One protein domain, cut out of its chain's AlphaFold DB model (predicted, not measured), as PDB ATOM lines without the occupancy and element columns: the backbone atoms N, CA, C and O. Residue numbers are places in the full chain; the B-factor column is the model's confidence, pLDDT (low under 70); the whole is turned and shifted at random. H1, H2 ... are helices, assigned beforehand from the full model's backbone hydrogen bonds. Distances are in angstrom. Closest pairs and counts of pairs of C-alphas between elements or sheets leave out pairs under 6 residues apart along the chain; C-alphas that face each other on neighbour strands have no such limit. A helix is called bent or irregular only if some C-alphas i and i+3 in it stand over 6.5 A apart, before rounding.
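AT A GLANCE: This is residues 86 to 255 of the 441 residues of an uncharacterized protein of Kytococcus sedentarius (strain ATCC 14392 / DSM 20547 / CCM 314 / 541) (UniProt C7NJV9). Six helices run up and down in one compact bundle, with H4 in its middle, between H2 and H3 on one side and H5 and H6 on the other. H1 packs on H5. The printed part has 170 residues, H1 to H6 in chain order and no named strand; it is all helix, with a radius of gyration of the C-alphas of 16.3 A and spans of 52 by 37 by 26 A.

HOW THE PARTS SIT: H1, residues 86 to 103, touches H5, residues 197 to 213, closest at the C-alphas of Leu 96 and Ala 207, 4.4 A. H2, residues 108 to 134, touches H4, residues 168 to 192, closest at the C-alphas of Gly 118 and Met 181, 3.8 A. H4 is irregular: C-alphas 169 and 172 are 8.3 A apart. H3, residues 138 to 166, touches H4 at a shallow tilt of 3 degrees, opposite ways. H6, residues 220 to 244, touches H5 at 6 degrees, a shallow tilt. Every O i to N i+4 pair is within hydrogen-bond range in H1, H2, H3 and H5, against 18 of 21 in H4 and 20 of 21 in H6.

IN THESE COORDINATES: H1 begins at C-alpha 86 (114.042, 138.197, 160.480); H3 is 42.0 A long; H6 ends at C-alpha 244 (128.350, 150.753, 163.336).

THE WHOLE: The printed part has no cut and no long link; pLDDT is under 70 in residues 245 to 251.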
ATOM      1  N   ARG A  86     113.695 137.937 161.890       91.88
ATOM      2  CA  ARG A  86     114.042 138.197 160.480       91.88
ATOM      3  C   ARG A  86     112.817 138.072 159.570       91.88
ATOM      4  O   ARG A  86     112.630 138.926 158.711       91.88
ATOM      5  N   ALA A  87     111.941 137.101 159.822       93.00
ATOM      6  CA  ALA A  87     110.652 136.983 159.141       93.00
ATOM      7  C   ALA A  87     109.785 138.239 159.341       93.00
ATOM      8  O   ALA A  87     109.294 138.815 158.372       93.00
ATOM      9  N   LEU A  88     109.669 138.722 160.584       94.25
ATOM     10  CA  LEU A  88     108.938 139.955 160.899       94.25
ATOM     11  C   LEU A  88     109.533 141.186 160.206       94.25
ATOM     12  O   LEU A  88     108.787 142.055 159.766       94.25
ATOM     13  N   LEU A  89     110.859 141.258 160.070       94.12
ATOM     14  CA  LEU A  89     111.522 142.341 159.341       94.12
ATOM     15  C   LEU A  89     111.145 142.327 157.854       94.12
ATOM     16  O   LEU A  89     110.875 143.387 157.291       94.12
ATOM     17  N   ILE A  90     111.089 141.146 157.229       91.88
ATOM     18  CA  ILE A  90     110.648 140.992 155.834       91.88
ATOM     19  C   ILE A  90     109.188 141.435 155.690       91.88
ATOM     20  O   ILE A  90     108.877 142.202 154.783       91.88
ATOM     21  N   VAL A  91     108.312 141.018 156.612       93.06
ATOM     22  CA  VAL A  91     106.901 141.440 156.630       93.06
ATOM     23  C   VAL A  91     106.781 142.957 156.770       93.06
ATOM     24  O   VAL A  91     106.058 143.580 156.001       93.06
ATOM     25  N   ALA A  92     107.524 143.574 157.692       94.19
ATOM     26  CA  ALA A  92     107.522 145.024 157.870       94.19
ATOM     27  C   ALA A  92     107.967 145.761 156.597       94.19
ATOM     28  O   ALA A  92     107.324 146.725 156.186       94.19
ATOM     29  N   CYS A  93     109.024 145.281 155.933       93.69
ATOM     30  CA  CYS A  93     109.470 145.852 154.664       93.69
ATOM     31  C   CYS A  93     108.404 145.702 153.574       93.69
ATOM     32  O   CYS A  93     108.126 146.672 152.885       93.69
ATOM     33  N   ALA A  94     107.767 144.535 153.458       92.19
ATOM     34  CA  ALA A  94     106.716 144.302 152.470       92.19
ATOM     35  C   ALA A  94     105.477 145.180 152.698       92.19
ATOM     36  O   ALA A  94     104.913 145.706 151.742       92.19
ATOM     37  N   LEU A  95     105.073 145.382 153.957       93.50
ATOM     38  CA  LEU A  95     103.976 146.288 154.307       93.50
ATOM     39  C   LEU A  95     104.320 147.743 153.981       93.50
ATOM     40  O   LEU A  95     103.461 148.465 153.478       93.50
ATOM     41  N   LEU A  96     105.569 148.160 154.219       94.81
ATOM     42  CA  LEU A  96     106.057 149.472 153.799       94.81
ATOM     43  C   LEU A  96     106.074 149.594 152.267       94.81
ATOM     44  O   LEU A  96     105.638 150.615 151.744       94.81
ATOM     45  N   SER A  97     106.506 148.557 151.536       92.06
ATOM     46  CA  SER A  97     106.438 148.526 150.066       92.06
ATOM     47  C   SER A  97     105.009 148.678 149.567       92.06
ATOM     48  O   SER A  97     104.776 149.476 148.668       92.06
ATOM     49  N   ALA A  98     104.058 147.950 150.156       91.69
ATOM     50  CA  ALA A  98     102.651 148.027 149.787       91.69
ATOM     51  C   ALA A  98     102.075 149.429 150.039       91.69
ATOM     52  O   ALA A  98     101.379 149.961 149.177       91.69
ATOM     53  N   ALA A  99     102.423 150.058 151.168       92.94
ATOM     54  CA  ALA A  99     101.993 151.420 151.472       92.94
ATOM     55  C   ALA A  99     102.560 152.441 150.469       92.94
ATOM     56  O   ALA A  99     101.814 153.249 149.920       92.94
ATOM     57  N   VAL A 100     103.863 152.367 150.170       93.19
ATOM     58  CA  VAL A 100     104.514 153.233 149.168       93.19
ATOM     59  C   VAL A 100     103.930 153.003 147.777       93.19
ATOM     60  O   VAL A 100     103.682 153.958 147.047       93.19
ATOM     61  N   GLN A 101     103.689 151.743 147.410       92.62
ATOM     62  CA  GLN A 101     103.084 151.382 146.133       92.62
ATOM     63  C   GLN A 101     101.695 152.010 145.990       92.62
ATOM     64  O   GLN A 101     101.406 152.586 144.944       92.62
ATOM     65  N   HIS A 102     100.863 151.892 147.028       91.06
ATOM     66  CA  HIS A 102      99.514 152.444 147.051       91.06
ATOM     67  C   HIS A 102      99.532 153.969 146.924       91.06
ATOM     68  O   HIS A 102      98.968 154.495 145.968       91.06
ATOM     69  N   ALA A 103     100.257 154.653 147.815       91.81
ATOM     70  CA  ALA A 103     100.280 156.112 147.868       91.81
ATOM     71  C   ALA A 103     100.783 156.727 146.553       91.81
ATOM     72  O   ALA A 103     100.194 157.667 146.026       91.81
ATOM     73  N   LEU A 104     101.854 156.167 145.979       90.06
ATOM     74  CA  LEU A 104     102.453 156.670 144.740       90.06
ATOM     75  C   LEU A 104     101.750 156.170 143.465       90.06
ATOM     76  O   LEU A 104     102.171 156.518 142.365       90.06
ATOM     77  N   GLY A 105     100.715 155.330 143.570       88.62
ATOM     78  CA  GLY A 105     100.033 154.763 142.401       88.62
ATOM     79  C   GLY A 105     100.950 153.925 141.496       88.62
ATOM     80  O   GLY A 105     100.734 153.839 140.285       88.62
ATOM     81  N   ILE A 106     101.997 153.318 142.060       89.31
ATOM     82  CA  ILE A 106     102.980 152.530 141.308       89.31
ATOM     83  C   ILE A 106     102.383 151.155 140.989       89.31
ATOM     84  O   ILE A 106     101.802 150.488 141.846       89.31
ATOM     85  N   SER A 107     102.550 150.686 139.749       89.00
ATOM     86  CA  SER A 107     102.096 149.340 139.378       89.00
ATOM     87  C   SER A 107     102.817 148.246 140.183       89.00
ATOM     88  O   SER A 107     103.996 148.378 140.517       89.00
ATOM     89  N   VAL A 108     102.137 147.124 140.439       89.31
ATOM     90  CA  VAL A 108     102.718 145.962 141.144       89.31
ATOM     91  C   VAL A 108     103.994 145.473 140.453       89.31
ATOM     92  O   VAL A 108     104.971 145.153 141.122       89.31
ATOM     93  N   LEU A 109     104.020 145.457 139.115       88.44
ATOM     94  CA  LEU A 109     105.191 145.043 138.338       88.44
ATOM     95  C   LEU A 109     106.378 145.995 138.537       88.44
ATOM     96  O   LEU A 109     107.511 145.547 138.713       88.44
ATOM     97  N   ALA A 110     106.122 147.304 138.542       87.94
ATOM     98  CA  ALA A 110     107.151 148.304 138.794       87.94
ATOM     99  C   ALA A 110     107.704 148.164 140.222       87.94
ATOM    100  O   ALA A 110     108.910 148.000 140.397       87.94
ATOM    101  N   MET A 111     106.842 148.092 141.241       90.44
ATOM    102  CA  MET A 111     107.289 147.867 142.622       90.44
ATOM    103  C   MET A 111     108.031 146.526 142.777       90.44
ATOM    104  O   MET A 111     109.071 146.465 143.430       90.44
ATOM    105  N   GLY A 112     107.557 145.469 142.114       89.25
ATOM    106  CA  GLY A 112     108.224 144.167 142.056       89.25
ATOM    107  C   GLY A 112     109.606 144.233 141.404       89.25
ATOM    108  O   GLY A 112     110.529 143.561 141.858       89.25
ATOM    109  N   THR A 113     109.788 145.093 140.400       89.12
ATOM    110  CA  THR A 113     111.094 145.346 139.769       89.12
ATOM    111  C   THR A 113     112.040 146.049 140.738       89.12
ATOM    112  O   THR A 113     113.174 145.606 140.910       89.12
ATOM    113  N   ALA A 114     111.574 147.096 141.429       90.06
ATOM    114  CA  ALA A 114     112.367 147.806 142.433       90.06
ATOM    115  C   ALA A 114     112.793 146.882 143.586       90.06
ATOM    116  O   ALA A 114     113.975 146.809 143.929       90.06
ATOM    117  N   GLY A 115     111.840 146.123 144.136       90.06
ATOM    118  CA  GLY A 115     112.092 145.140 145.186       90.06
ATOM    119  C   GLY A 115     113.014 144.009 144.724       90.06
ATOM    120  O   GLY A 115     113.927 143.633 145.454       90.06
ATOM    121  N   GLY A 116     112.834 143.508 143.497       91.44
ATOM    122  CA  GLY A 116     113.676 142.470 142.901       91.44
ATOM    123  C   GLY A 116     115.124 142.919 142.704       91.44
ATOM    124  O   GLY A 116     116.045 142.226 143.130       91.44
ATOM    125  N   LEU A 117     115.349 144.108 142.135       90.81
ATOM    126  CA  LEU A 117     116.694 144.679 141.989       90.81
ATOM    127  C   LEU A 117     117.362 144.911 143.349       90.81
ATOM    128  O   LEU A 117     118.529 144.557 143.537       90.81
ATOM    129  N   GLY A 118     116.607 145.440 144.315       91.94
ATOM    130  CA  GLY A 118     117.078 145.568 145.689       91.94
ATOM    131  C   GLY A 118     117.453 144.213 146.289       91.94
ATOM    132  O   GLY A 118     118.516 144.081 146.900       91.94
ATOM    133  N   TRP A 119     116.635 143.181 146.089       92.31
ATOM    134  CA  TRP A 119     116.916 141.834 146.579       92.31
ATOM    135  C   TRP A 119     118.194 141.251 145.968       92.31
ATOM    136  O   TRP A 119     119.032 140.753 146.715       92.31
ATOM    137  N   VAL A 120     118.403 141.386 144.654       94.69
ATOM    138  CA  VAL A 120     119.634 140.952 143.966       94.69
ATOM    139  C   VAL A 120     120.868 141.630 144.561       94.69
ATOM    140  O   VAL A 120     121.836 140.952 144.918       94.69
ATOM    141  N   ALA A 121     120.828 142.951 144.739       93.62
ATOM    142  CA  ALA A 121     121.922 143.691 145.364       93.62
ATOM    143  C   ALA A 121     122.182 143.204 146.801       93.62
ATOM    144  O   ALA A 121     123.319 142.891 147.164       93.62
ATOM    145  N   GLY A 122     121.116 143.035 147.588       93.50
ATOM    146  CA  GLY A 122     121.185 142.519 148.952       93.50
ATOM    147  C   GLY A 122     121.771 141.105 149.036       93.50
ATOM    148  O   GLY A 122     122.592 140.851 149.918       93.50
ATOM    149  N   GLN A 123     121.404 140.196 148.126       92.06
ATOM    150  CA  GLN A 123     121.950 138.831 148.057       92.06
ATOM    151  C   GLN A 123     123.421 138.825 147.657       92.06
ATOM    152  O   GLN A 123     124.200 138.047 148.200       92.06
ATOM    153  N   THR A 124     123.821 139.729 146.766       92.31
ATOM    154  CA  THR A 124     125.223 139.870 146.358       92.31
ATOM    155  C   THR A 124     126.088 140.301 147.548       92.31
ATOM    156  O   THR A 124     127.108 139.673 147.830       92.31
ATOM    157  N   VAL A 125     125.633 141.308 148.308       93.25
ATOM    158  CA  VAL A 125     126.290 141.771 149.546       93.25
ATOM    159  C   VAL A 125     126.311 140.679 150.616       93.25
ATOM    160  O   VAL A 125     127.335 140.462 151.268       93.25
ATOM    161  N   ALA A 126     125.199 139.969 150.806       90.81
ATOM    162  CA  ALA A 126     125.131 138.873 151.764       90.81
ATOM    163  C   ALA A 126     126.092 137.739 151.377       90.81
ATOM    164  O   ALA A 126     126.837 137.267 152.229       90.81
ATOM    165  N   GLY A 127     126.130 137.344 150.102       88.44
ATOM    166  CA  GLY A 127     126.981 136.274 149.584       88.44
ATOM    167  C   GLY A 127     128.471 136.518 149.814       88.44
ATOM    168  O   GLY A 127     129.158 135.647 150.349       88.44
ATOM    169  N   THR A 128     128.970 137.720 149.493       88.88
ATOM    170  CA  THR A 128     130.372 138.074 149.785       88.88
ATOM    171  C   THR A 128     130.664 138.054 151.282       88.88
ATOM    172  O   THR A 128     131.702 137.548 151.708       88.88
ATOM    173  N   SER A 129     129.744 138.590 152.086       90.38
ATOM    174  CA  SER A 129     129.923 138.703 153.535       90.38
ATOM    175  C   SER A 129     129.929 137.325 154.203       90.38
ATOM    176  O   SER A 129     130.794 137.032 155.024       90.38
ATOM    177  N   TRP A 130     129.011 136.438 153.812       88.00
ATOM    178  CA  TRP A 130     128.921 135.076 154.337       88.00
ATOM    179  C   TRP A 130     130.130 134.219 153.978       88.00
ATOM    180  O   TRP A 130     130.533 133.391 154.789       88.00
ATOM    181  N   HIS A 131     130.744 134.437 152.814       87.56
ATOM    182  CA  HIS A 131     131.972 133.735 152.450       87.56
ATOM    183  C   HIS A 131     133.123 134.049 153.419       87.56
ATOM    184  O   HIS A 131     133.733 133.134 153.969       87.56
ATOM    185  N   ALA A 132     133.378 135.334 153.679       86.56
ATOM    186  CA  ALA A 132     134.407 135.759 154.629       86.56
ATOM    187  C   ALA A 132     134.062 135.364 156.077       86.56
ATOM    188  O   ALA A 132     134.943 134.971 156.845       86.56
ATOM    189  N   LEU A 133     132.776 135.394 156.442       86.56
ATOM    190  CA  LEU A 133     132.320 134.941 157.756       86.56
ATOM    191  C   LEU A 133     132.528 133.428 157.937       86.56
ATOM    192  O   LEU A 133     132.969 133.000 159.000       86.56
ATOM    193  N   GLY A 134     132.285 132.630 156.893       84.62
ATOM    194  CA  GLY A 134     132.556 131.190 156.874       84.62
ATOM    195  C   GLY A 134     134.043 130.841 156.993       84.62
ATOM    196  O   GLY A 134     134.379 129.769 157.483       84.62
ATOM    197  N   ALA A 135     134.937 131.764 156.627       84.31
ATOM    198  CA  ALA A 135     136.377 131.649 156.859       84.31
ATOM    199  C   ALA A 135     136.811 132.090 158.276       84.31
ATOM    200  O   ALA A 135     138.006 132.208 158.542       84.31
ATOM    201  N   GLY A 136     135.864 132.378 159.177       85.62
ATOM    202  CA  GLY A 136     136.147 132.816 160.547       85.62
ATOM    203  C   GLY A 136     136.612 134.270 160.659       85.62
ATOM    204  O   GLY A 136     137.185 134.646 161.678       85.62
ATOM    205  N   GLN A 137     136.379 135.099 159.633       86.69
ATOM    206  CA  GLN A 137     136.839 136.491 159.582       86.69
ATOM    207  C   GLN A 137     135.652 137.473 159.654       86.69
ATOM    208  O   GLN A 137     135.268 138.070 158.645       86.69
ATOM    209  N   PRO A 138     135.046 137.682 160.839       85.19
ATOM    210  CA  PRO A 138     133.823 138.478 160.973       85.19
ATOM    211  C   PRO A 138     134.021 139.956 160.617       85.19
ATOM    212  O   PRO A 138     133.131 140.573 160.039       85.19
ATOM    213  N   GLN A 139     135.198 140.516 160.911       84.38
ATOM    214  CA  GLN A 139     135.513 141.896 160.545       84.38
ATOM    215  C   GLN A 139     135.652 142.046 159.023       84.38
ATOM    216  O   GLN A 139     135.054 142.936 158.427       84.38
ATOM    217  N   ARG A 140     136.351 141.106 158.375       86.69
ATOM    218  CA  ARG A 140     136.507 141.067 156.914       86.69
ATOM    219  C   ARG A 140     135.160 140.948 156.198       86.69
ATOM    220  O   ARG A 140     134.954 141.603 155.183       86.69
ATOM    221  N   ALA A 141     134.245 140.139 156.735       87.81
ATOM    222  CA  ALA A 141     132.892 139.987 156.204       87.81
ATOM    223  C   ALA A 141     132.142 141.318 156.133       87.81
ATOM    224  O   ALA A 141     131.528 141.629 155.112       87.81
ATOM    225  N   LEU A 142     132.234 142.115 157.199       87.00
ATOM    226  CA  LEU A 142     131.652 143.449 157.242       87.00
ATOM    227  C   LEU A 142     132.306 144.404 156.262       87.00
ATOM    228  O   LEU A 142     131.604 145.106 155.538       87.00
ATOM    229  N   ASP A 143     133.633 144.414 156.243       87.31
ATOM    230  CA  ASP A 143     134.414 145.309 155.405       87.31
ATOM    231  C   ASP A 143     134.077 145.083 153.926       87.31
ATOM    232  O   ASP A 143     133.645 145.999 153.224       87.31
ATOM    233  N   VAL A 144     134.189 143.837 153.459       88.50
ATOM    234  CA  VAL A 144     133.927 143.473 152.061       88.50
ATOM    235  C   VAL A 144     132.465 143.708 151.686       88.50
ATOM    236  O   VAL A 144     132.184 144.258 150.617       88.50
ATOM    237  N   GLY A 145     131.532 143.330 152.564       89.69
ATOM    238  CA  GLY A 145     130.111 143.583 152.355       89.69
ATOM    239  C   GLY A 145     129.801 145.075 152.235       89.69
ATOM    240  O   GLY A 145     129.067 145.484 151.336       89.69
ATOM    241  N   TRP A 146     130.380 145.900 153.110       89.00
ATOM    242  CA  TRP A 146     130.217 147.351 153.087       89.00
ATOM    243  C   TRP A 146     130.792 147.971 151.819       89.00
ATOM    244  O   TRP A 146     130.106 148.752 151.159       89.00
ATOM    245  N   TRP A 147     132.014 147.586 151.439       89.75
ATOM    246  CA  TRP A 147     132.636 148.043 150.197       89.75
ATOM    247  C   TRP A 147     131.729 147.757 148.999       89.75
ATOM    248  O   TRP A 147     131.465 148.649 148.190       89.75
ATOM    249  N   LEU A 148     131.185 146.540 148.909       90.12
ATOM    250  CA  LEU A 148     130.313 146.156 147.804       90.12
ATOM    251  C   LEU A 148     128.978 146.905 147.836       90.12
ATOM    252  O   LEU A 148     128.543 147.412 146.803       90.12
ATOM    253  N   ALA A 149     128.357 147.033 149.011       90.81
ATOM    254  CA  ALA A 149     127.131 147.804 149.191       90.81
ATOM    255  C   ALA A 149     127.315 149.255 148.723       90.81
ATOM    256  O   ALA A 149     126.492 149.764 147.964       90.81
ATOM    257  N   GLN A 150     128.423 149.902 149.099       89.19
ATOM    258  CA  GLN A 150     128.744 151.256 148.651       89.19
ATOM    259  C   GLN A 150     128.887 151.343 147.129       89.19
ATOM    260  O   GLN A 150     128.333 152.260 146.527       89.19
ATOM    261  N   ARG A 151     129.598 150.403 146.490       91.12
ATOM    262  CA  ARG A 151     129.779 150.411 145.028       91.12
ATOM    263  C   ARG A 151     128.483 150.164 144.272       91.12
ATOM    264  O   ARG A 151     128.248 150.842 143.277       91.12
ATOM    265  N   LEU A 152     127.633 149.262 144.758       91.06
ATOM    266  CA  LEU A 152     126.311 149.031 144.176       91.06
ATOM    267  C   LEU A 152     125.435 150.282 144.306       91.06
ATOM    268  O   LEU A 152     124.873 150.730 143.314       91.06
ATOM    269  N   VAL A 153     125.388 150.905 145.489       89.50
ATOM    270  CA  VAL A 153     124.636 152.151 145.716       89.50
ATOM    271  C   VAL A 153     125.146 153.296 144.839       89.50
ATOM    272  O   VAL A 153     124.343 153.960 144.191       89.50
ATOM    273  N   GLN A 154     126.462 153.504 144.764       88.88
ATOM    274  CA  GLN A 154     127.071 154.536 143.919       88.88
ATOM    275  C   GLN A 154     126.816 154.285 142.429       88.88
ATOM    276  O   GLN A 154     126.413 155.201 141.717       88.88
ATOM    277  N   GLY A 155     127.028 153.053 141.958       87.81
ATOM    278  CA  GLY A 155     126.808 152.681 140.563       87.81
ATOM    279  C   GLY A 155     125.354 152.883 140.148       87.81
ATOM    280  O   GLY A 155     125.085 153.520 139.131       87.81
ATOM    281  N   SER A 156     124.409 152.434 140.974       86.69
ATOM    282  CA  SER A 156     122.992 152.658 140.697       86.69
ATOM    283  C   SER A 156     122.605 154.122 140.804       86.69
ATOM    284  O   SER A 156     121.795 154.554 140.003       86.69
ATOM    285  N   LEU A 157     123.184 154.910 141.719       87.06
ATOM    286  CA  LEU A 157     122.951 156.356 141.762       87.06
ATOM    287  C   LEU A 157     123.385 157.032 140.452       87.06
ATOM    288  O   LEU A 157     122.667 157.883 139.942       87.06
ATOM    289  N   VAL A 158     124.519 156.636 139.867       87.31
ATOM    290  CA  VAL A 158     124.948 157.154 138.557       87.31
ATOM    291  C   VAL A 158     123.952 156.767 137.463       87.31
ATOM    292  O   VAL A 158     123.548 157.622 136.680       87.31
ATOM    293  N   LEU A 159     123.509 155.505 137.429       83.44
ATOM    294  CA  LEU A 159     122.501 155.040 136.468       83.44
ATOM    295  C   LEU A 159     121.160 155.765 136.641       83.44
ATOM    296  O   LEU A 159     120.523 156.124 135.657       83.44
ATOM    297  N   VAL A 160     120.762 156.013 137.889       81.06
ATOM    298  CA  VAL A 160     119.580 156.785 138.284       81.06
ATOM    299  C   VAL A 160     119.668 158.208 137.742       81.06
ATOM    300  O   VAL A 160     118.737 158.659 137.083       81.06
ATOM    301  N   LEU A 161     120.784 158.904 137.979       83.06
ATOM    302  CA  LEU A 161     120.995 160.276 137.513       83.06
ATOM    303  C   LEU A 161     121.028 160.352 135.981       83.06
ATOM    304  O   LEU A 161     120.435 161.259 135.401       83.06
ATOM    305  N   LEU A 162     121.663 159.376 135.324       84.88
ATOM    306  CA  LEU A 162     121.690 159.282 133.865       84.88
ATOM    307  C   LEU A 162     120.286 159.045 133.293       84.88
ATOM    308  O   LEU A 162     119.885 159.721 132.351       84.88
ATOM    309  N   TYR A 163     119.520 158.121 133.873       81.06
ATOM    310  CA  TYR A 163     118.152 157.850 133.437       81.06
ATOM    311  C   TYR A 163     117.232 159.047 133.683       81.06
ATOM    312  O   TYR A 163     116.460 159.404 132.800       81.06
ATOM    313  N   ALA A 164     117.343 159.705 134.839       78.06
ATOM    314  CA  ALA A 164     116.584 160.913 135.159       78.06
ATOM    315  C   ALA A 164     116.863 162.055 134.167       78.06
ATOM    316  O   ALA A 164     115.947 162.793 133.818       78.06
ATOM    317  N   ALA A 165     118.101 162.175 133.677       83.69
ATOM    318  CA  ALA A 165     118.453 163.145 132.642       83.69
ATOM    319  C   ALA A 165     117.848 162.804 131.265       83.69
ATOM    320  O   ALA A 165     117.560 163.709 130.486       83.69
ATOM    321  N   LEU A 166     117.652 161.516 130.963       86.06
ATOM    322  CA  LEU A 166     117.112 161.041 129.682       86.06
ATOM    323  C   LEU A 166     115.577 160.945 129.667       86.06
ATOM    324  O   LEU A 166     114.968 161.098 128.611       86.06
ATOM    325  N   VAL A 167     114.953 160.667 130.815       84.19
ATOM    326  CA  VAL A 167     113.507 160.435 130.970       84.19
ATOM    327  C   VAL A 167     113.004 161.134 132.249       84.19
ATOM    328  O   VAL A 167     112.724 160.474 133.257       84.19
ATOM    329  N   PRO A 168     112.890 162.477 132.242       73.94
ATOM    330  CA  PRO A 168     112.573 163.262 133.441       73.94
ATOM    331  C   PRO A 168     111.187 162.957 134.034       73.94
ATOM    332  O   PRO A 168     110.999 163.063 135.243       73.94
ATOM    333  N   ASP A 169     110.239 162.466 133.232       76.12
ATOM    334  CA  ASP A 169     108.876 162.152 133.688       76.12
ATOM    335  C   ASP A 169     108.776 160.861 134.531       76.12
ATOM    336  O   ASP A 169     107.684 160.443 134.918       76.12
ATOM    337  N   ARG A 170     109.896 160.168 134.793       72.81
ATOM    338  CA  ARG A 170     109.924 158.847 135.460       72.81
ATOM    339  C   ARG A 170     110.853 158.775 136.678       72.81
ATOM    340  O   ARG A 170     111.197 157.681 137.127       72.81
ATOM    341  N   VAL A 171     111.235 159.920 137.244       76.25
ATOM    342  CA  VAL A 171     112.191 160.017 138.366       76.25
ATOM    343  C   VAL A 171     111.714 159.282 139.628       76.25
ATOM    344  O   VAL A 171     112.526 158.684 140.331       76.25
ATOM    345  N   GLU A 172     110.408 159.249 139.902       78.19
ATOM    346  CA  GLU A 172     109.840 158.610 141.102       78.19
ATOM    347  C   GLU A 172     110.185 157.117 141.199       78.19
ATOM    348  O   GLU A 172     110.677 156.646 142.223       78.19
ATOM    349  N   MET A 173     110.004 156.378 140.101       79.00
ATOM    350  CA  MET A 173     110.293 154.943 140.039       79.00
ATOM    351  C   MET A 173     111.777 154.654 140.286       79.00
ATOM    352  O   MET A 173     112.156 153.687 140.945       79.00
ATOM    353  N   VAL A 174     112.632 155.534 139.780       80.50
ATOM    354  CA  VAL A 174     114.079 155.432 139.910       80.50
ATOM    355  C   VAL A 174     114.521 155.674 141.358       80.50
ATOM    356  O   VAL A 174     115.359 154.934 141.879       80.50
ATOM    357  N   LEU A 175     113.917 156.652 142.039       84.19
ATOM    358  CA  LEU A 175     114.141 156.898 143.465       84.19
ATOM    359  C   LEU A 175     113.653 155.730 144.330       84.19
ATOM    360  O   LEU A 175     114.342 155.349 145.277       84.19
ATOM    361  N   VAL A 176     112.518 155.116 143.982       88.31
ATOM    362  CA  VAL A 176     112.004 153.917 144.661       88.31
ATOM    363  C   VAL A 176     112.972 152.739 144.505       88.31
ATOM    364  O   VAL A 176     113.311 152.097 145.501       88.31
ATOM    365  N   CYS A 177     113.489 152.487 143.297       87.75
ATOM    366  CA  CYS A 177     114.525 151.475 143.062       87.75
ATOM    367  C   CYS A 177     115.783 151.729 143.905       87.75
ATOM    368  O   CYS A 177     116.289 150.813 144.556       87.75
ATOM    369  N   LEU A 178     116.279 152.971 143.921       90.38
ATOM    370  CA  LEU A 178     117.461 153.341 144.697       90.38
ATOM    371  C   LEU A 178     117.227 153.153 146.202       90.38
ATOM    372  O   LEU A 178     118.065 152.557 146.878       90.38
ATOM    373  N   GLY A 179     116.085 153.612 146.720       92.19
ATOM    374  CA  GLY A 179     115.716 153.481 148.130       92.19
ATOM    375  C   GLY A 179     115.637 152.022 148.580       92.19
ATOM    376  O   GLY A 179     116.230 151.664 149.600       92.19
ATOM    377  N   TRP A 180     114.987 151.161 147.787       92.19
ATOM    378  CA  TRP A 180     114.927 149.723 148.069       92.19
ATOM    379  C   TRP A 180     116.296 149.070 148.051       92.19
ATOM    380  O   TRP A 180     116.599 148.282 148.942       92.19
ATOM    381  N   MET A 181     117.138 149.420 147.084       92.50
ATOM    382  CA  MET A 181     118.477 148.861 146.993       92.50
ATOM    383  C   MET A 181     119.374 149.284 148.162       92.50
ATOM    384  O   MET A 181     120.107 148.459 148.707       92.50
ATOM    385  N   VAL A 182     119.303 150.549 148.591       94.31
ATOM    386  CA  VAL A 182     119.999 151.012 149.803       94.31
ATOM    387  C   VAL A 182     119.515 150.222 151.015       94.31
ATOM    388  O   VAL A 182     120.335 149.707 151.780       94.31
ATOM    389  N   LEU A 183     118.196 150.089 151.175       94.31
ATOM    390  CA  LEU A 183     117.601 149.390 152.305       94.31
ATOM    391  C   LEU A 183     118.029 147.921 152.350       94.31
ATOM    392  O   LEU A 183     118.545 147.480 153.372       94.31
ATOM    393  N   THR A 184     117.884 147.166 151.261       94.06
ATOM    394  CA  THR A 184     118.229 145.736 151.228       94.06
ATOM    395  C   THR A 184     119.719 145.488 151.443       94.06
ATOM    396  O   THR A 184     120.066 144.587 152.204       94.06
ATOM    397  N   CYS A 185     120.606 146.302 150.861       93.69
ATOM    398  CA  CYS A 185     122.045 146.230 151.125       93.69
ATOM    399  C   CYS A 185     122.362 146.459 152.610       93.69
ATOM    400  O   CYS A 185     123.121 145.696 153.212       93.69
ATOM    401  N   CYS A 186     121.752 147.478 153.224       93.38
ATOM    402  CA  CYS A 186     121.938 147.770 154.644       93.38
ATOM    403  C   CYS A 186     121.392 146.648 155.534       93.38
ATOM    404  O   CYS A 186     122.060 146.230 156.481       93.38
ATOM    405  N   LEU A 187     120.204 146.124 155.220       93.25
ATOM    406  CA  LEU A 187     119.616 144.999 155.943       93.25
ATOM    407  C   LEU A 187     120.505 143.758 155.844       93.25
ATOM    408  O   LEU A 187     120.775 143.153 156.877       93.25
ATOM    409  N   SER A 188     121.036 143.422 154.665       92.19
ATOM    410  CA  SER A 188     121.978 142.307 154.502       92.19
ATOM    411  C   SER A 188     123.185 142.428 155.436       92.19
ATOM    412  O   SER A 188     123.539 141.457 156.102       92.19
ATOM    413  N   LEU A 189     123.772 143.621 155.570       89.88
ATOM    414  CA  LEU A 189     124.890 143.849 156.493       89.88
ATOM    415  C   LEU A 189     124.473 143.722 157.961       89.88
ATOM    416  O   LEU A 189     125.151 143.054 158.741       89.88
ATOM    417  N   LEU A 190     123.337 144.311 158.346       88.94
ATOM    418  CA  LEU A 190     122.816 144.222 159.717       88.94
ATOM    419  C   LEU A 190     122.445 142.791 160.115       88.94
ATOM    420  O   LEU A 190     122.556 142.428 161.291       88.94
ATOM    421  N   LEU A 191     122.003 141.982 159.152       87.69
ATOM    422  CA  LEU A 191     121.736 140.562 159.335       87.69
ATOM    423  C   LEU A 191     123.030 139.785 159.586       87.69
ATOM    424  O   LEU A 191     123.067 139.001 160.534       87.69
ATOM    425  N   VAL A 192     124.092 140.054 158.819       84.62
ATOM    426  CA  VAL A 192     125.414 139.425 158.995       84.62
ATOM    427  C   VAL A 192     125.973 139.682 160.398       84.62
ATOM    428  O   VAL A 192     126.466 138.757 161.038       84.62
ATOM    429  N   VAL A 193     125.828 140.897 160.937       83.00
ATOM    430  CA  VAL A 193     126.272 141.206 162.315       83.00
ATOM    431  C   VAL A 193     125.269 140.849 163.402       83.00
ATOM    432  O   VAL A 193     125.519 141.120 164.577       83.00
ATOM    433  N   ASN A 194     124.115 140.282 163.045       85.25
ATOM    434  CA  ASN A 194     123.033 139.986 163.982       85.25
ATOM    435  C   ASN A 194     122.585 141.230 164.797       85.25
ATOM    436  O   ASN A 194     122.250 141.145 165.979       85.25
ATOM    437  N   ARG A 195     122.592 142.420 164.173       86.38
ATOM    438  CA  ARG A 195     122.207 143.715 164.779       86.38
ATOM    439  C   ARG A 195     121.045 144.394 164.049       86.38
ATOM    440  O   ARG A 195     120.973 145.614 163.962       86.38
ATOM    441  N   TYR A 196     120.092 143.607 163.575       88.25
ATOM    442  CA  TYR A 196     118.930 144.088 162.825       88.25
ATOM    443  C   TYR A 196     117.760 144.565 163.706       88.25
ATOM    444  O   TYR A 196     116.765 145.036 163.173       88.25
ATOM    445  N   GLY A 197     117.848 144.475 165.041       88.88
ATOM    446  CA  GLY A 197     116.743 144.856 165.936       88.88
ATOM    447  C   GLY A 197     116.287 146.313 165.778       88.88
ATOM    448  O   GLY A 197     115.090 146.576 165.738       88.88
ATOM    449  N   GLY A 198     117.230 147.246 165.608       90.31
ATOM    450  CA  GLY A 198     116.902 148.648 165.325       90.31
ATOM    451  C   GLY A 198     116.236 148.834 163.959       90.31
ATOM    452  O   GLY A 198     115.278 149.588 163.850       90.31
ATOM    453  N   ALA A 199     116.684 148.092 162.942       92.38
ATOM    454  CA  ALA A 199     116.066 148.121 161.619       92.38
ATOM    455  C   ALA A 199     114.659 147.509 161.620       92.38
ATOM    456  O   ALA A 199     113.770 148.046 160.977       92.38
ATOM    457  N   LEU A 200     114.425 146.442 162.391       93.94
ATOM    458  CA  LEU A 200     113.090 145.872 162.585       93.94
ATOM    459  C   LEU A 200     112.127 146.901 163.186       93.94
ATOM    460  O   LEU A 200     111.019 147.054 162.681       93.94
ATOM    461  N   LEU A 201     112.553 147.622 164.228       94.56
ATOM    462  CA  LEU A 201     111.740 148.683 164.827       94.56
ATOM    463  C   LEU A 201     111.502 149.837 163.847       94.56
ATOM    464  O   LEU A 201     110.368 150.284 163.724       94.56
ATOM    465  N   ALA A 202     112.536 150.281 163.127       94.50
ATOM    466  CA  ALA A 202     112.420 151.357 162.145       94.50
ATOM    467  C   ALA A 202     111.459 150.989 161.004       94.50
ATOM    468  O   ALA A 202     110.515 151.730 160.749       94.50
ATOM    469  N   CYS A 203     111.638 149.821 160.377       95.50
ATOM    470  CA  CYS A 203     110.761 149.350 159.306       95.50
ATOM    471  C   CYS A 203     109.337 149.090 159.811       95.50
ATOM    472  O   CYS A 203     108.381 149.424 159.119       95.50
ATOM    473  N   GLY A 204     109.178 148.519 161.010       95.38
ATOM    474  CA  GLY A 204     107.865 148.266 161.607       95.38
ATOM    475  C   GLY A 204     107.107 149.555 161.924       95.38
ATOM    476  O   GLY A 204     105.939 149.684 161.563       95.38
ATOM    477  N   ALA A 205     107.781 150.532 162.538       96.38
ATOM    478  CA  ALA A 205     107.208 151.845 162.821       96.38
ATOM    479  C   ALA A 205     106.884 152.610 161.531       96.38
ATOM    480  O   ALA A 205     105.807 153.188 161.425       96.38
ATOM    481  N   ALA A 206     107.776 152.571 160.538       96.38
ATOM    482  CA  ALA A 206     107.554 153.200 159.242       96.38
ATOM    483  C   ALA A 206     106.373 152.572 158.496       96.38
ATOM    484  O   ALA A 206     105.541 153.302 157.971       96.38
ATOM    485  N   ALA A 207     106.256 151.240 158.490       95.19
ATOM    486  CA  ALA A 207     105.108 150.553 157.911       95.19
ATOM    487  C   ALA A 207     103.808 150.967 158.615       95.19
ATOM    488  O   ALA A 207     102.871 151.403 157.953       95.19
ATOM    489  N   GLY A 208     103.762 150.899 159.951       94.88
ATOM    490  CA  GLY A 208     102.578 151.291 160.720       94.88
ATOM    491  C   GLY A 208     102.176 152.749 160.490       94.88
ATOM    492  O   GLY A 208     101.009 153.031 160.236       94.88
ATOM    493  N   LEU A 209     103.142 153.670 160.512       95.31
ATOM    494  CA  LEU A 209     102.897 155.090 160.279       95.31
ATOM    495  C   LEU A 209     102.444 155.367 158.840       95.31
ATOM    496  O   LEU A 209     101.508 156.132 158.649       95.31
ATOM    497  N   ALA A 210     103.061 154.730 157.839       94.31
ATOM    498  CA  ALA A 210     102.663 154.883 156.443       94.31
ATOM    499  C   ALA A 210     101.200 154.472 156.228       94.31
ATOM    500  O   ALA A 210     100.451 155.229 155.628       94.31
ATOM    501  N   TRP A 211     100.773 153.334 156.786       93.38
ATOM    502  CA  TRP A 211      99.375 152.891 156.717       93.38
ATOM    503  C   TRP A 211      98.415 153.808 157.487       93.38
ATOM    504  O   TRP A 211      97.326 154.097 157.004       93.38
ATOM    505  N   LEU A 212      98.809 154.312 158.662       93.00
ATOM    506  CA  LEU A 212      97.984 155.260 159.423       93.00
ATOM    507  C   LEU A 212      97.781 156.587 158.680       93.00
ATOM    508  O   LEU A 212      96.712 157.178 158.784       93.00
ATOM    509  N   LEU A 213      98.787 157.049 157.935       90.44
ATOM    510  CA  LEU A 213      98.738 158.304 157.180       90.44
ATOM    511  C   LEU A 213      97.872 158.231 155.918       90.44
ATOM    512  O   LEU A 213      97.478 159.282 155.425       90.44
ATOM    513  N   GLN A 214      97.537 157.032 155.435       89.62
ATOM    514  CA  GLN A 214      96.623 156.843 154.301       89.62
ATOM    515  C   GLN A 214      95.155 157.077 154.665       89.62
ATOM    516  O   GLN A 214      94.324 157.257 153.788       89.62
ATOM    517  N   TRP A 215      94.810 157.055 155.954       84.62
ATOM    518  CA  TRP A 215      93.421 157.205 156.391       84.62
ATOM    519  C   TRP A 215      92.934 158.664 156.464       84.62
ATOM    520  O   TRP A 215      91.789 158.914 156.095       84.62
ATOM    521  N   PRO A 216      93.737 159.629 156.968       86.69
ATOM    522  CA  PRO A 216      93.313 161.023 157.091       86.69
ATOM    523  C   PRO A 216      93.778 161.933 155.945       86.69
ATOM    524  O   PRO A 216      93.394 163.103 155.930       86.69
ATOM    525  N   LEU A 217      94.650 161.462 155.049       85.25
ATOM    526  CA  LEU A 217      95.220 162.264 153.967       85.25
ATOM    527  C   LEU A 217      94.749 161.736 152.619       85.25
ATOM    528  O   LEU A 217      94.754 160.532 152.409       85.25
ATOM    529  N   ASP A 218      94.465 162.653 151.695       85.88
ATOM    530  CA  ASP A 218      94.114 162.320 150.318       85.88
ATOM    531  C   ASP A 218      95.093 162.962 149.322       85.88
ATOM    532  O   ASP A 218      95.643 164.056 149.529       85.88
ATOM    533  N   GLY A 219      95.287 162.288 148.189       86.88
ATOM    534  CA  GLY A 219      96.002 162.819 147.031       86.88
ATOM    535  C   GLY A 219      97.470 163.143 147.323       86.88
ATOM    536  O   GLY A 219      98.249 162.296 147.749       86.88
ATOM    537  N   ARG A 220      97.889 164.389 147.064       87.88
ATOM    538  CA  ARG A 220      99.308 164.774 147.177       87.88
ATOM    539  C   ARG A 220      99.828 164.740 148.615       87.88
ATOM    540  O   ARG A 220     101.007 164.468 148.816       87.88
ATOM    541  N   ALA A 221      98.989 165.039 149.605       88.88
ATOM    542  CA  ALA A 221      99.420 165.052 151.002       88.88
ATOM    543  C   ALA A 221      99.796 163.640 151.481       88.88
ATOM    544  O   ALA A 221     100.839 163.468 152.110       88.88
ATOM    545  N   GLU A 222      98.993 162.641 151.106       90.75
ATOM    546  CA  GLU A 222      99.267 161.221 151.351       90.75
ATOM    547  C   GLU A 222     100.600 160.800 150.715       90.75
ATOM    548  O   GLU A 222     101.480 160.272 151.398       90.75
ATOM    549  N   GLN A 223     100.780 161.110 149.426       89.94
ATOM    550  CA  GLN A 223     101.989 160.790 148.660       89.94
ATOM    551  C   GLN A 223     103.264 161.289 149.341       89.94
ATOM    552  O   GLN A 223     104.187 160.508 149.586       89.94
ATOM    553  N   TRP A 224     103.314 162.580 149.682       90.44
ATOM    554  CA  TRP A 224     104.485 163.181 150.320       90.44
ATOM    555  C   TRP A 224     104.733 162.628 151.720       90.44
ATOM    556  O   TRP A 224     105.887 162.398 152.088       90.44
ATOM    557  N   ALA A 225     103.674 162.387 152.494       92.38
ATOM    558  CA  ALA A 225     103.796 161.865 153.847       92.38
ATOM    559  C   ALA A 225     104.345 160.429 153.843       92.38
ATOM    560  O   ALA A 225     105.337 160.146 154.518       92.38
ATOM    561  N   VAL A 226     103.773 159.539 153.025       92.75
ATOM    562  CA  VAL A 226     104.224 158.143 152.902       92.75
ATOM    563  C   VAL A 226     105.643 158.065 152.333       92.75
ATOM    564  O   VAL A 226     106.482 157.337 152.874       92.75
ATOM    565  N   ALA A 227     105.959 158.854 151.299       91.50
ATOM    566  CA  ALA A 227     107.312 158.927 150.749       91.50
ATOM    567  C   ALA A 227     108.327 159.449 151.781       91.50
ATOM    568  O   ALA A 227     109.420 158.893 151.904       91.50
ATOM    569  N   GLY A 228     107.961 160.466 152.567       92.88
ATOM    570  CA  GLY A 228     108.789 161.008 153.644       92.88
ATOM    571  C   GLY A 228     109.071 159.987 154.749       92.88
ATOM    572  O   GLY A 228     110.215 159.856 155.192       92.88
ATOM    573  N   VAL A 229     108.064 159.207 155.154       95.69
ATOM    574  CA  VAL A 229     108.220 158.112 156.129       95.69
ATOM    575  C   VAL A 229     109.148 157.024 155.591       95.69
ATOM    576  O   VAL A 229     110.085 156.615 156.284       95.69
ATOM    577  N   ALA A 230     108.942 156.591 154.345       94.12
ATOM    578  CA  ALA A 230     109.790 155.589 153.709       94.12
ATOM    579  C   ALA A 230     111.245 156.070 153.589       94.12
ATOM    580  O   ALA A 230     112.165 155.352 153.982       94.12
ATOM    581  N   LEU A 231     111.463 157.306 153.132       94.38
ATOM    582  CA  LEU A 231     112.793 157.905 153.027       94.38
ATOM    583  C   LEU A 231     113.481 157.999 154.395       94.38
ATOM    584  O   LEU A 231     114.641 157.615 154.529       94.38
ATOM    585  N   THR A 232     112.757 158.446 155.425       95.50
ATOM    586  CA  THR A 232     113.277 158.528 156.799       95.50
ATOM    587  C   THR A 232     113.686 157.152 157.318       95.50
ATOM    588  O   THR A 232     114.740 157.016 157.939       95.50
ATOM    589  N   CYS A 233     112.905 156.111 157.016       96.06
ATOM    590  CA  CYS A 233     113.253 154.734 157.353       96.06
ATOM    591  C   CYS A 233     114.551 154.291 156.666       96.06
ATOM    592  O   CYS A 233     115.458 153.794 157.334       96.06
ATOM    593  N   VAL A 234     114.670 154.499 155.350       94.62
ATOM    594  CA  VAL A 234     115.871 154.130 154.580       94.62
ATOM    595  C   VAL A 234     117.106 154.851 155.119       94.62
ATOM    596  O   VAL A 234     118.116 154.206 155.405       94.62
ATOM    597  N   LEU A 235     117.021 156.169 155.317       93.88
ATOM    598  CA  LEU A 235     118.121 156.976 155.848       93.88
ATOM    599  C   LEU A 235     118.476 156.587 157.287       93.88
ATOM    600  O   LEU A 235     119.655 156.498 157.617       93.88
ATOM    601  N   GLY A 236     117.481 156.307 158.129       92.94
ATOM    602  CA  GLY A 236     117.691 155.849 159.501       92.94
ATOM    603  C   GLY A 236     118.414 154.503 159.560       92.94
ATOM    604  O   GLY A 236     119.383 154.354 160.308       92.94
ATOM    605  N   VAL A 237     118.006 153.537 158.730       92.75
ATOM    606  CA  VAL A 237     118.670 152.228 158.626       92.75
ATOM    607  C   VAL A 237     120.087 152.374 158.064       92.75
ATOM    608  O   VAL A 237     121.019 151.792 158.620       92.75
ATOM    609  N   ALA A 238     120.280 153.182 157.021       91.19
ATOM    610  CA  ALA A 238     121.600 153.447 156.452       91.19
ATOM    611  C   ALA A 238     122.536 154.125 157.466       91.19
ATOM    612  O   ALA A 238     123.672 153.688 157.646       91.19
ATOM    613  N   CYS A 239     122.046 155.131 158.194       89.12
ATOM    614  CA  CYS A 239     122.781 155.798 159.267       89.12
ATOM    615  C   CYS A 239     123.168 154.810 160.376       89.12
ATOM    616  O   CYS A 239     124.315 154.791 160.820       89.12
ATOM    617  N   ALA A 240     122.257 153.911 160.766       85.81
ATOM    618  CA  ALA A 240     122.550 152.870 161.747       85.81
ATOM    619  C   ALA A 240     123.659 151.908 161.288       85.81
ATOM    620  O   ALA A 240     124.427 151.440 162.131       85.81
ATOM    621  N   VAL A 241     123.762 151.616 159.985       85.38
ATOM    622  CA  VAL A 241     124.897 150.863 159.432       85.38
ATOM    623  C   VAL A 241     126.167 151.699 159.512       85.38
ATOM    624  O   VAL A 241     127.118 151.245 160.137       85.38
ATOM    625  N   VAL A 242     126.160 152.925 158.975       84.00
ATOM    626  CA  VAL A 242     127.326 153.829 158.956       84.00
ATOM    627  C   VAL A 242     127.921 154.009 160.352       84.00
ATOM    628  O   VAL A 242     129.124 153.854 160.526       84.00
ATOM    629  N   LEU A 243     127.087 154.282 161.361       81.88
ATOM    630  CA  LEU A 243     127.522 154.481 162.748       81.88
ATOM    631  C   LEU A 243     128.166 153.230 163.363       81.88
ATOM    632  O   LEU A 243     128.992 153.340 164.267       81.88
ATOM    633  N   ARG A 244     127.803 152.038 162.879       76.50
ATOM    634  CA  ARG A 244     128.350 150.753 163.336       76.50
ATOM    635  C   ARG A 244     129.544 150.285 162.505       76.50
ATOM    636  O   ARG A 244     130.282 149.420 162.965       76.50
ATOM    637  N   THR A 245     129.739 150.848 161.316       69.62
ATOM    638  CA  THR A 245     130.843 150.553 160.395       69.62
ATOM    639  C   THR A 245     131.859 151.704 160.331       69.62
ATOM    640  O   THR A 245     132.628 151.812 159.386       69.62
ATOM    641  N   THR A 246     131.937 152.578 161.337       54.75
ATOM    642  CA  THR A 246     132.783 153.794 161.314       54.75
ATOM    643  C   THR A 246     134.299 153.553 161.222       54.75
ATOM    644  O   THR A 246     135.034 154.486 160.909       54.75
ATOM    645  N   HIS A 247     134.790 152.322 161.400       57.78
ATOM    646  CA  HIS A 247     136.211 151.968 161.230       57.78
ATOM    647  C   HIS A 247     136.625 151.642 159.776       57.78
ATOM    648  O   HIS A 247     137.773 151.292 159.516       57.78
ATOM    649  N   VAL A 248     135.711 151.781 158.812       56.28
ATOM    650  CA  VAL A 248     135.747 151.083 157.510       56.28
ATOM    651  C   VAL A 248     136.146 152.024 156.345       56.28
ATOM    652  O   VAL A 248     136.052 151.694 155.166       56.28
ATOM    653  N   TRP A 249     136.670 153.219 156.637       57.06
ATOM    654  CA  TRP A 249     137.053 154.214 155.613       57.06
ATOM    655  C   TRP A 249     138.278 153.824 154.764       57.06
ATOM    656  O   TRP A 249     138.562 154.469 153.757       57.06
ATOM    657  N   ARG A 250     138.996 152.756 155.136       62.56
ATOM    658  CA  ARG A 250     140.098 152.170 154.354       62.56
ATOM    659  C   ARG A 250     139.881 150.677 154.142       62.56
ATOM    660  O   ARG A 250     140.721 149.868 154.530       62.56
ATOM    661  N   VAL A 251     138.748 150.301 153.552       65.75
ATOM    662  CA  VAL A 251     138.513 148.889 153.246       65.75
ATOM    663  C   VAL A 251     139.223 148.457 151.969       65.75
ATOM    664  O   VAL A 251     138.923 148.989 150.895       65.75
ATOM    665  N   PRO A 252     140.116 147.459 152.050       73.31
ATOM    666  CA  PRO A 252     140.633 146.777 150.870       73.31
ATOM    667  C   PRO A 252     139.505 146.107 150.076       73.31
ATOM    668  O   PRO A 252     138.628 145.456 150.643       73.31
ATOM    669  N   ALA A 253     139.569 146.231 148.752       82.56
ATOM    670  CA  ALA A 253     138.632 145.589 147.835       82.56
ATOM    671  C   ALA A 253     138.510 144.067 148.094       82.56
ATOM    672  O   ALA A 253     139.452 143.448 148.618       82.56
ATOM    673  N   PRO A 254     137.373 143.450 147.716       85.75
ATOM    674  CA  PRO A 254     137.246 142.001 147.719       85.75
ATOM    675  C   PRO A 254     138.377 141.368 146.911       85.75
ATOM    676  O   PRO A 254     138.700 141.792 145.801       85.75
ATOM    677  N   THR A 255     138.960 140.316 147.466       88.88
ATOM    678  CA  THR A 255     139.838 139.402 146.741       88.88
ATOM    679  C   THR A 255     139.072 138.740 145.593       88.88
ATOM    680  O   THR A 255     137.842 138.637 145.610       88.88
TER     681      THR A 255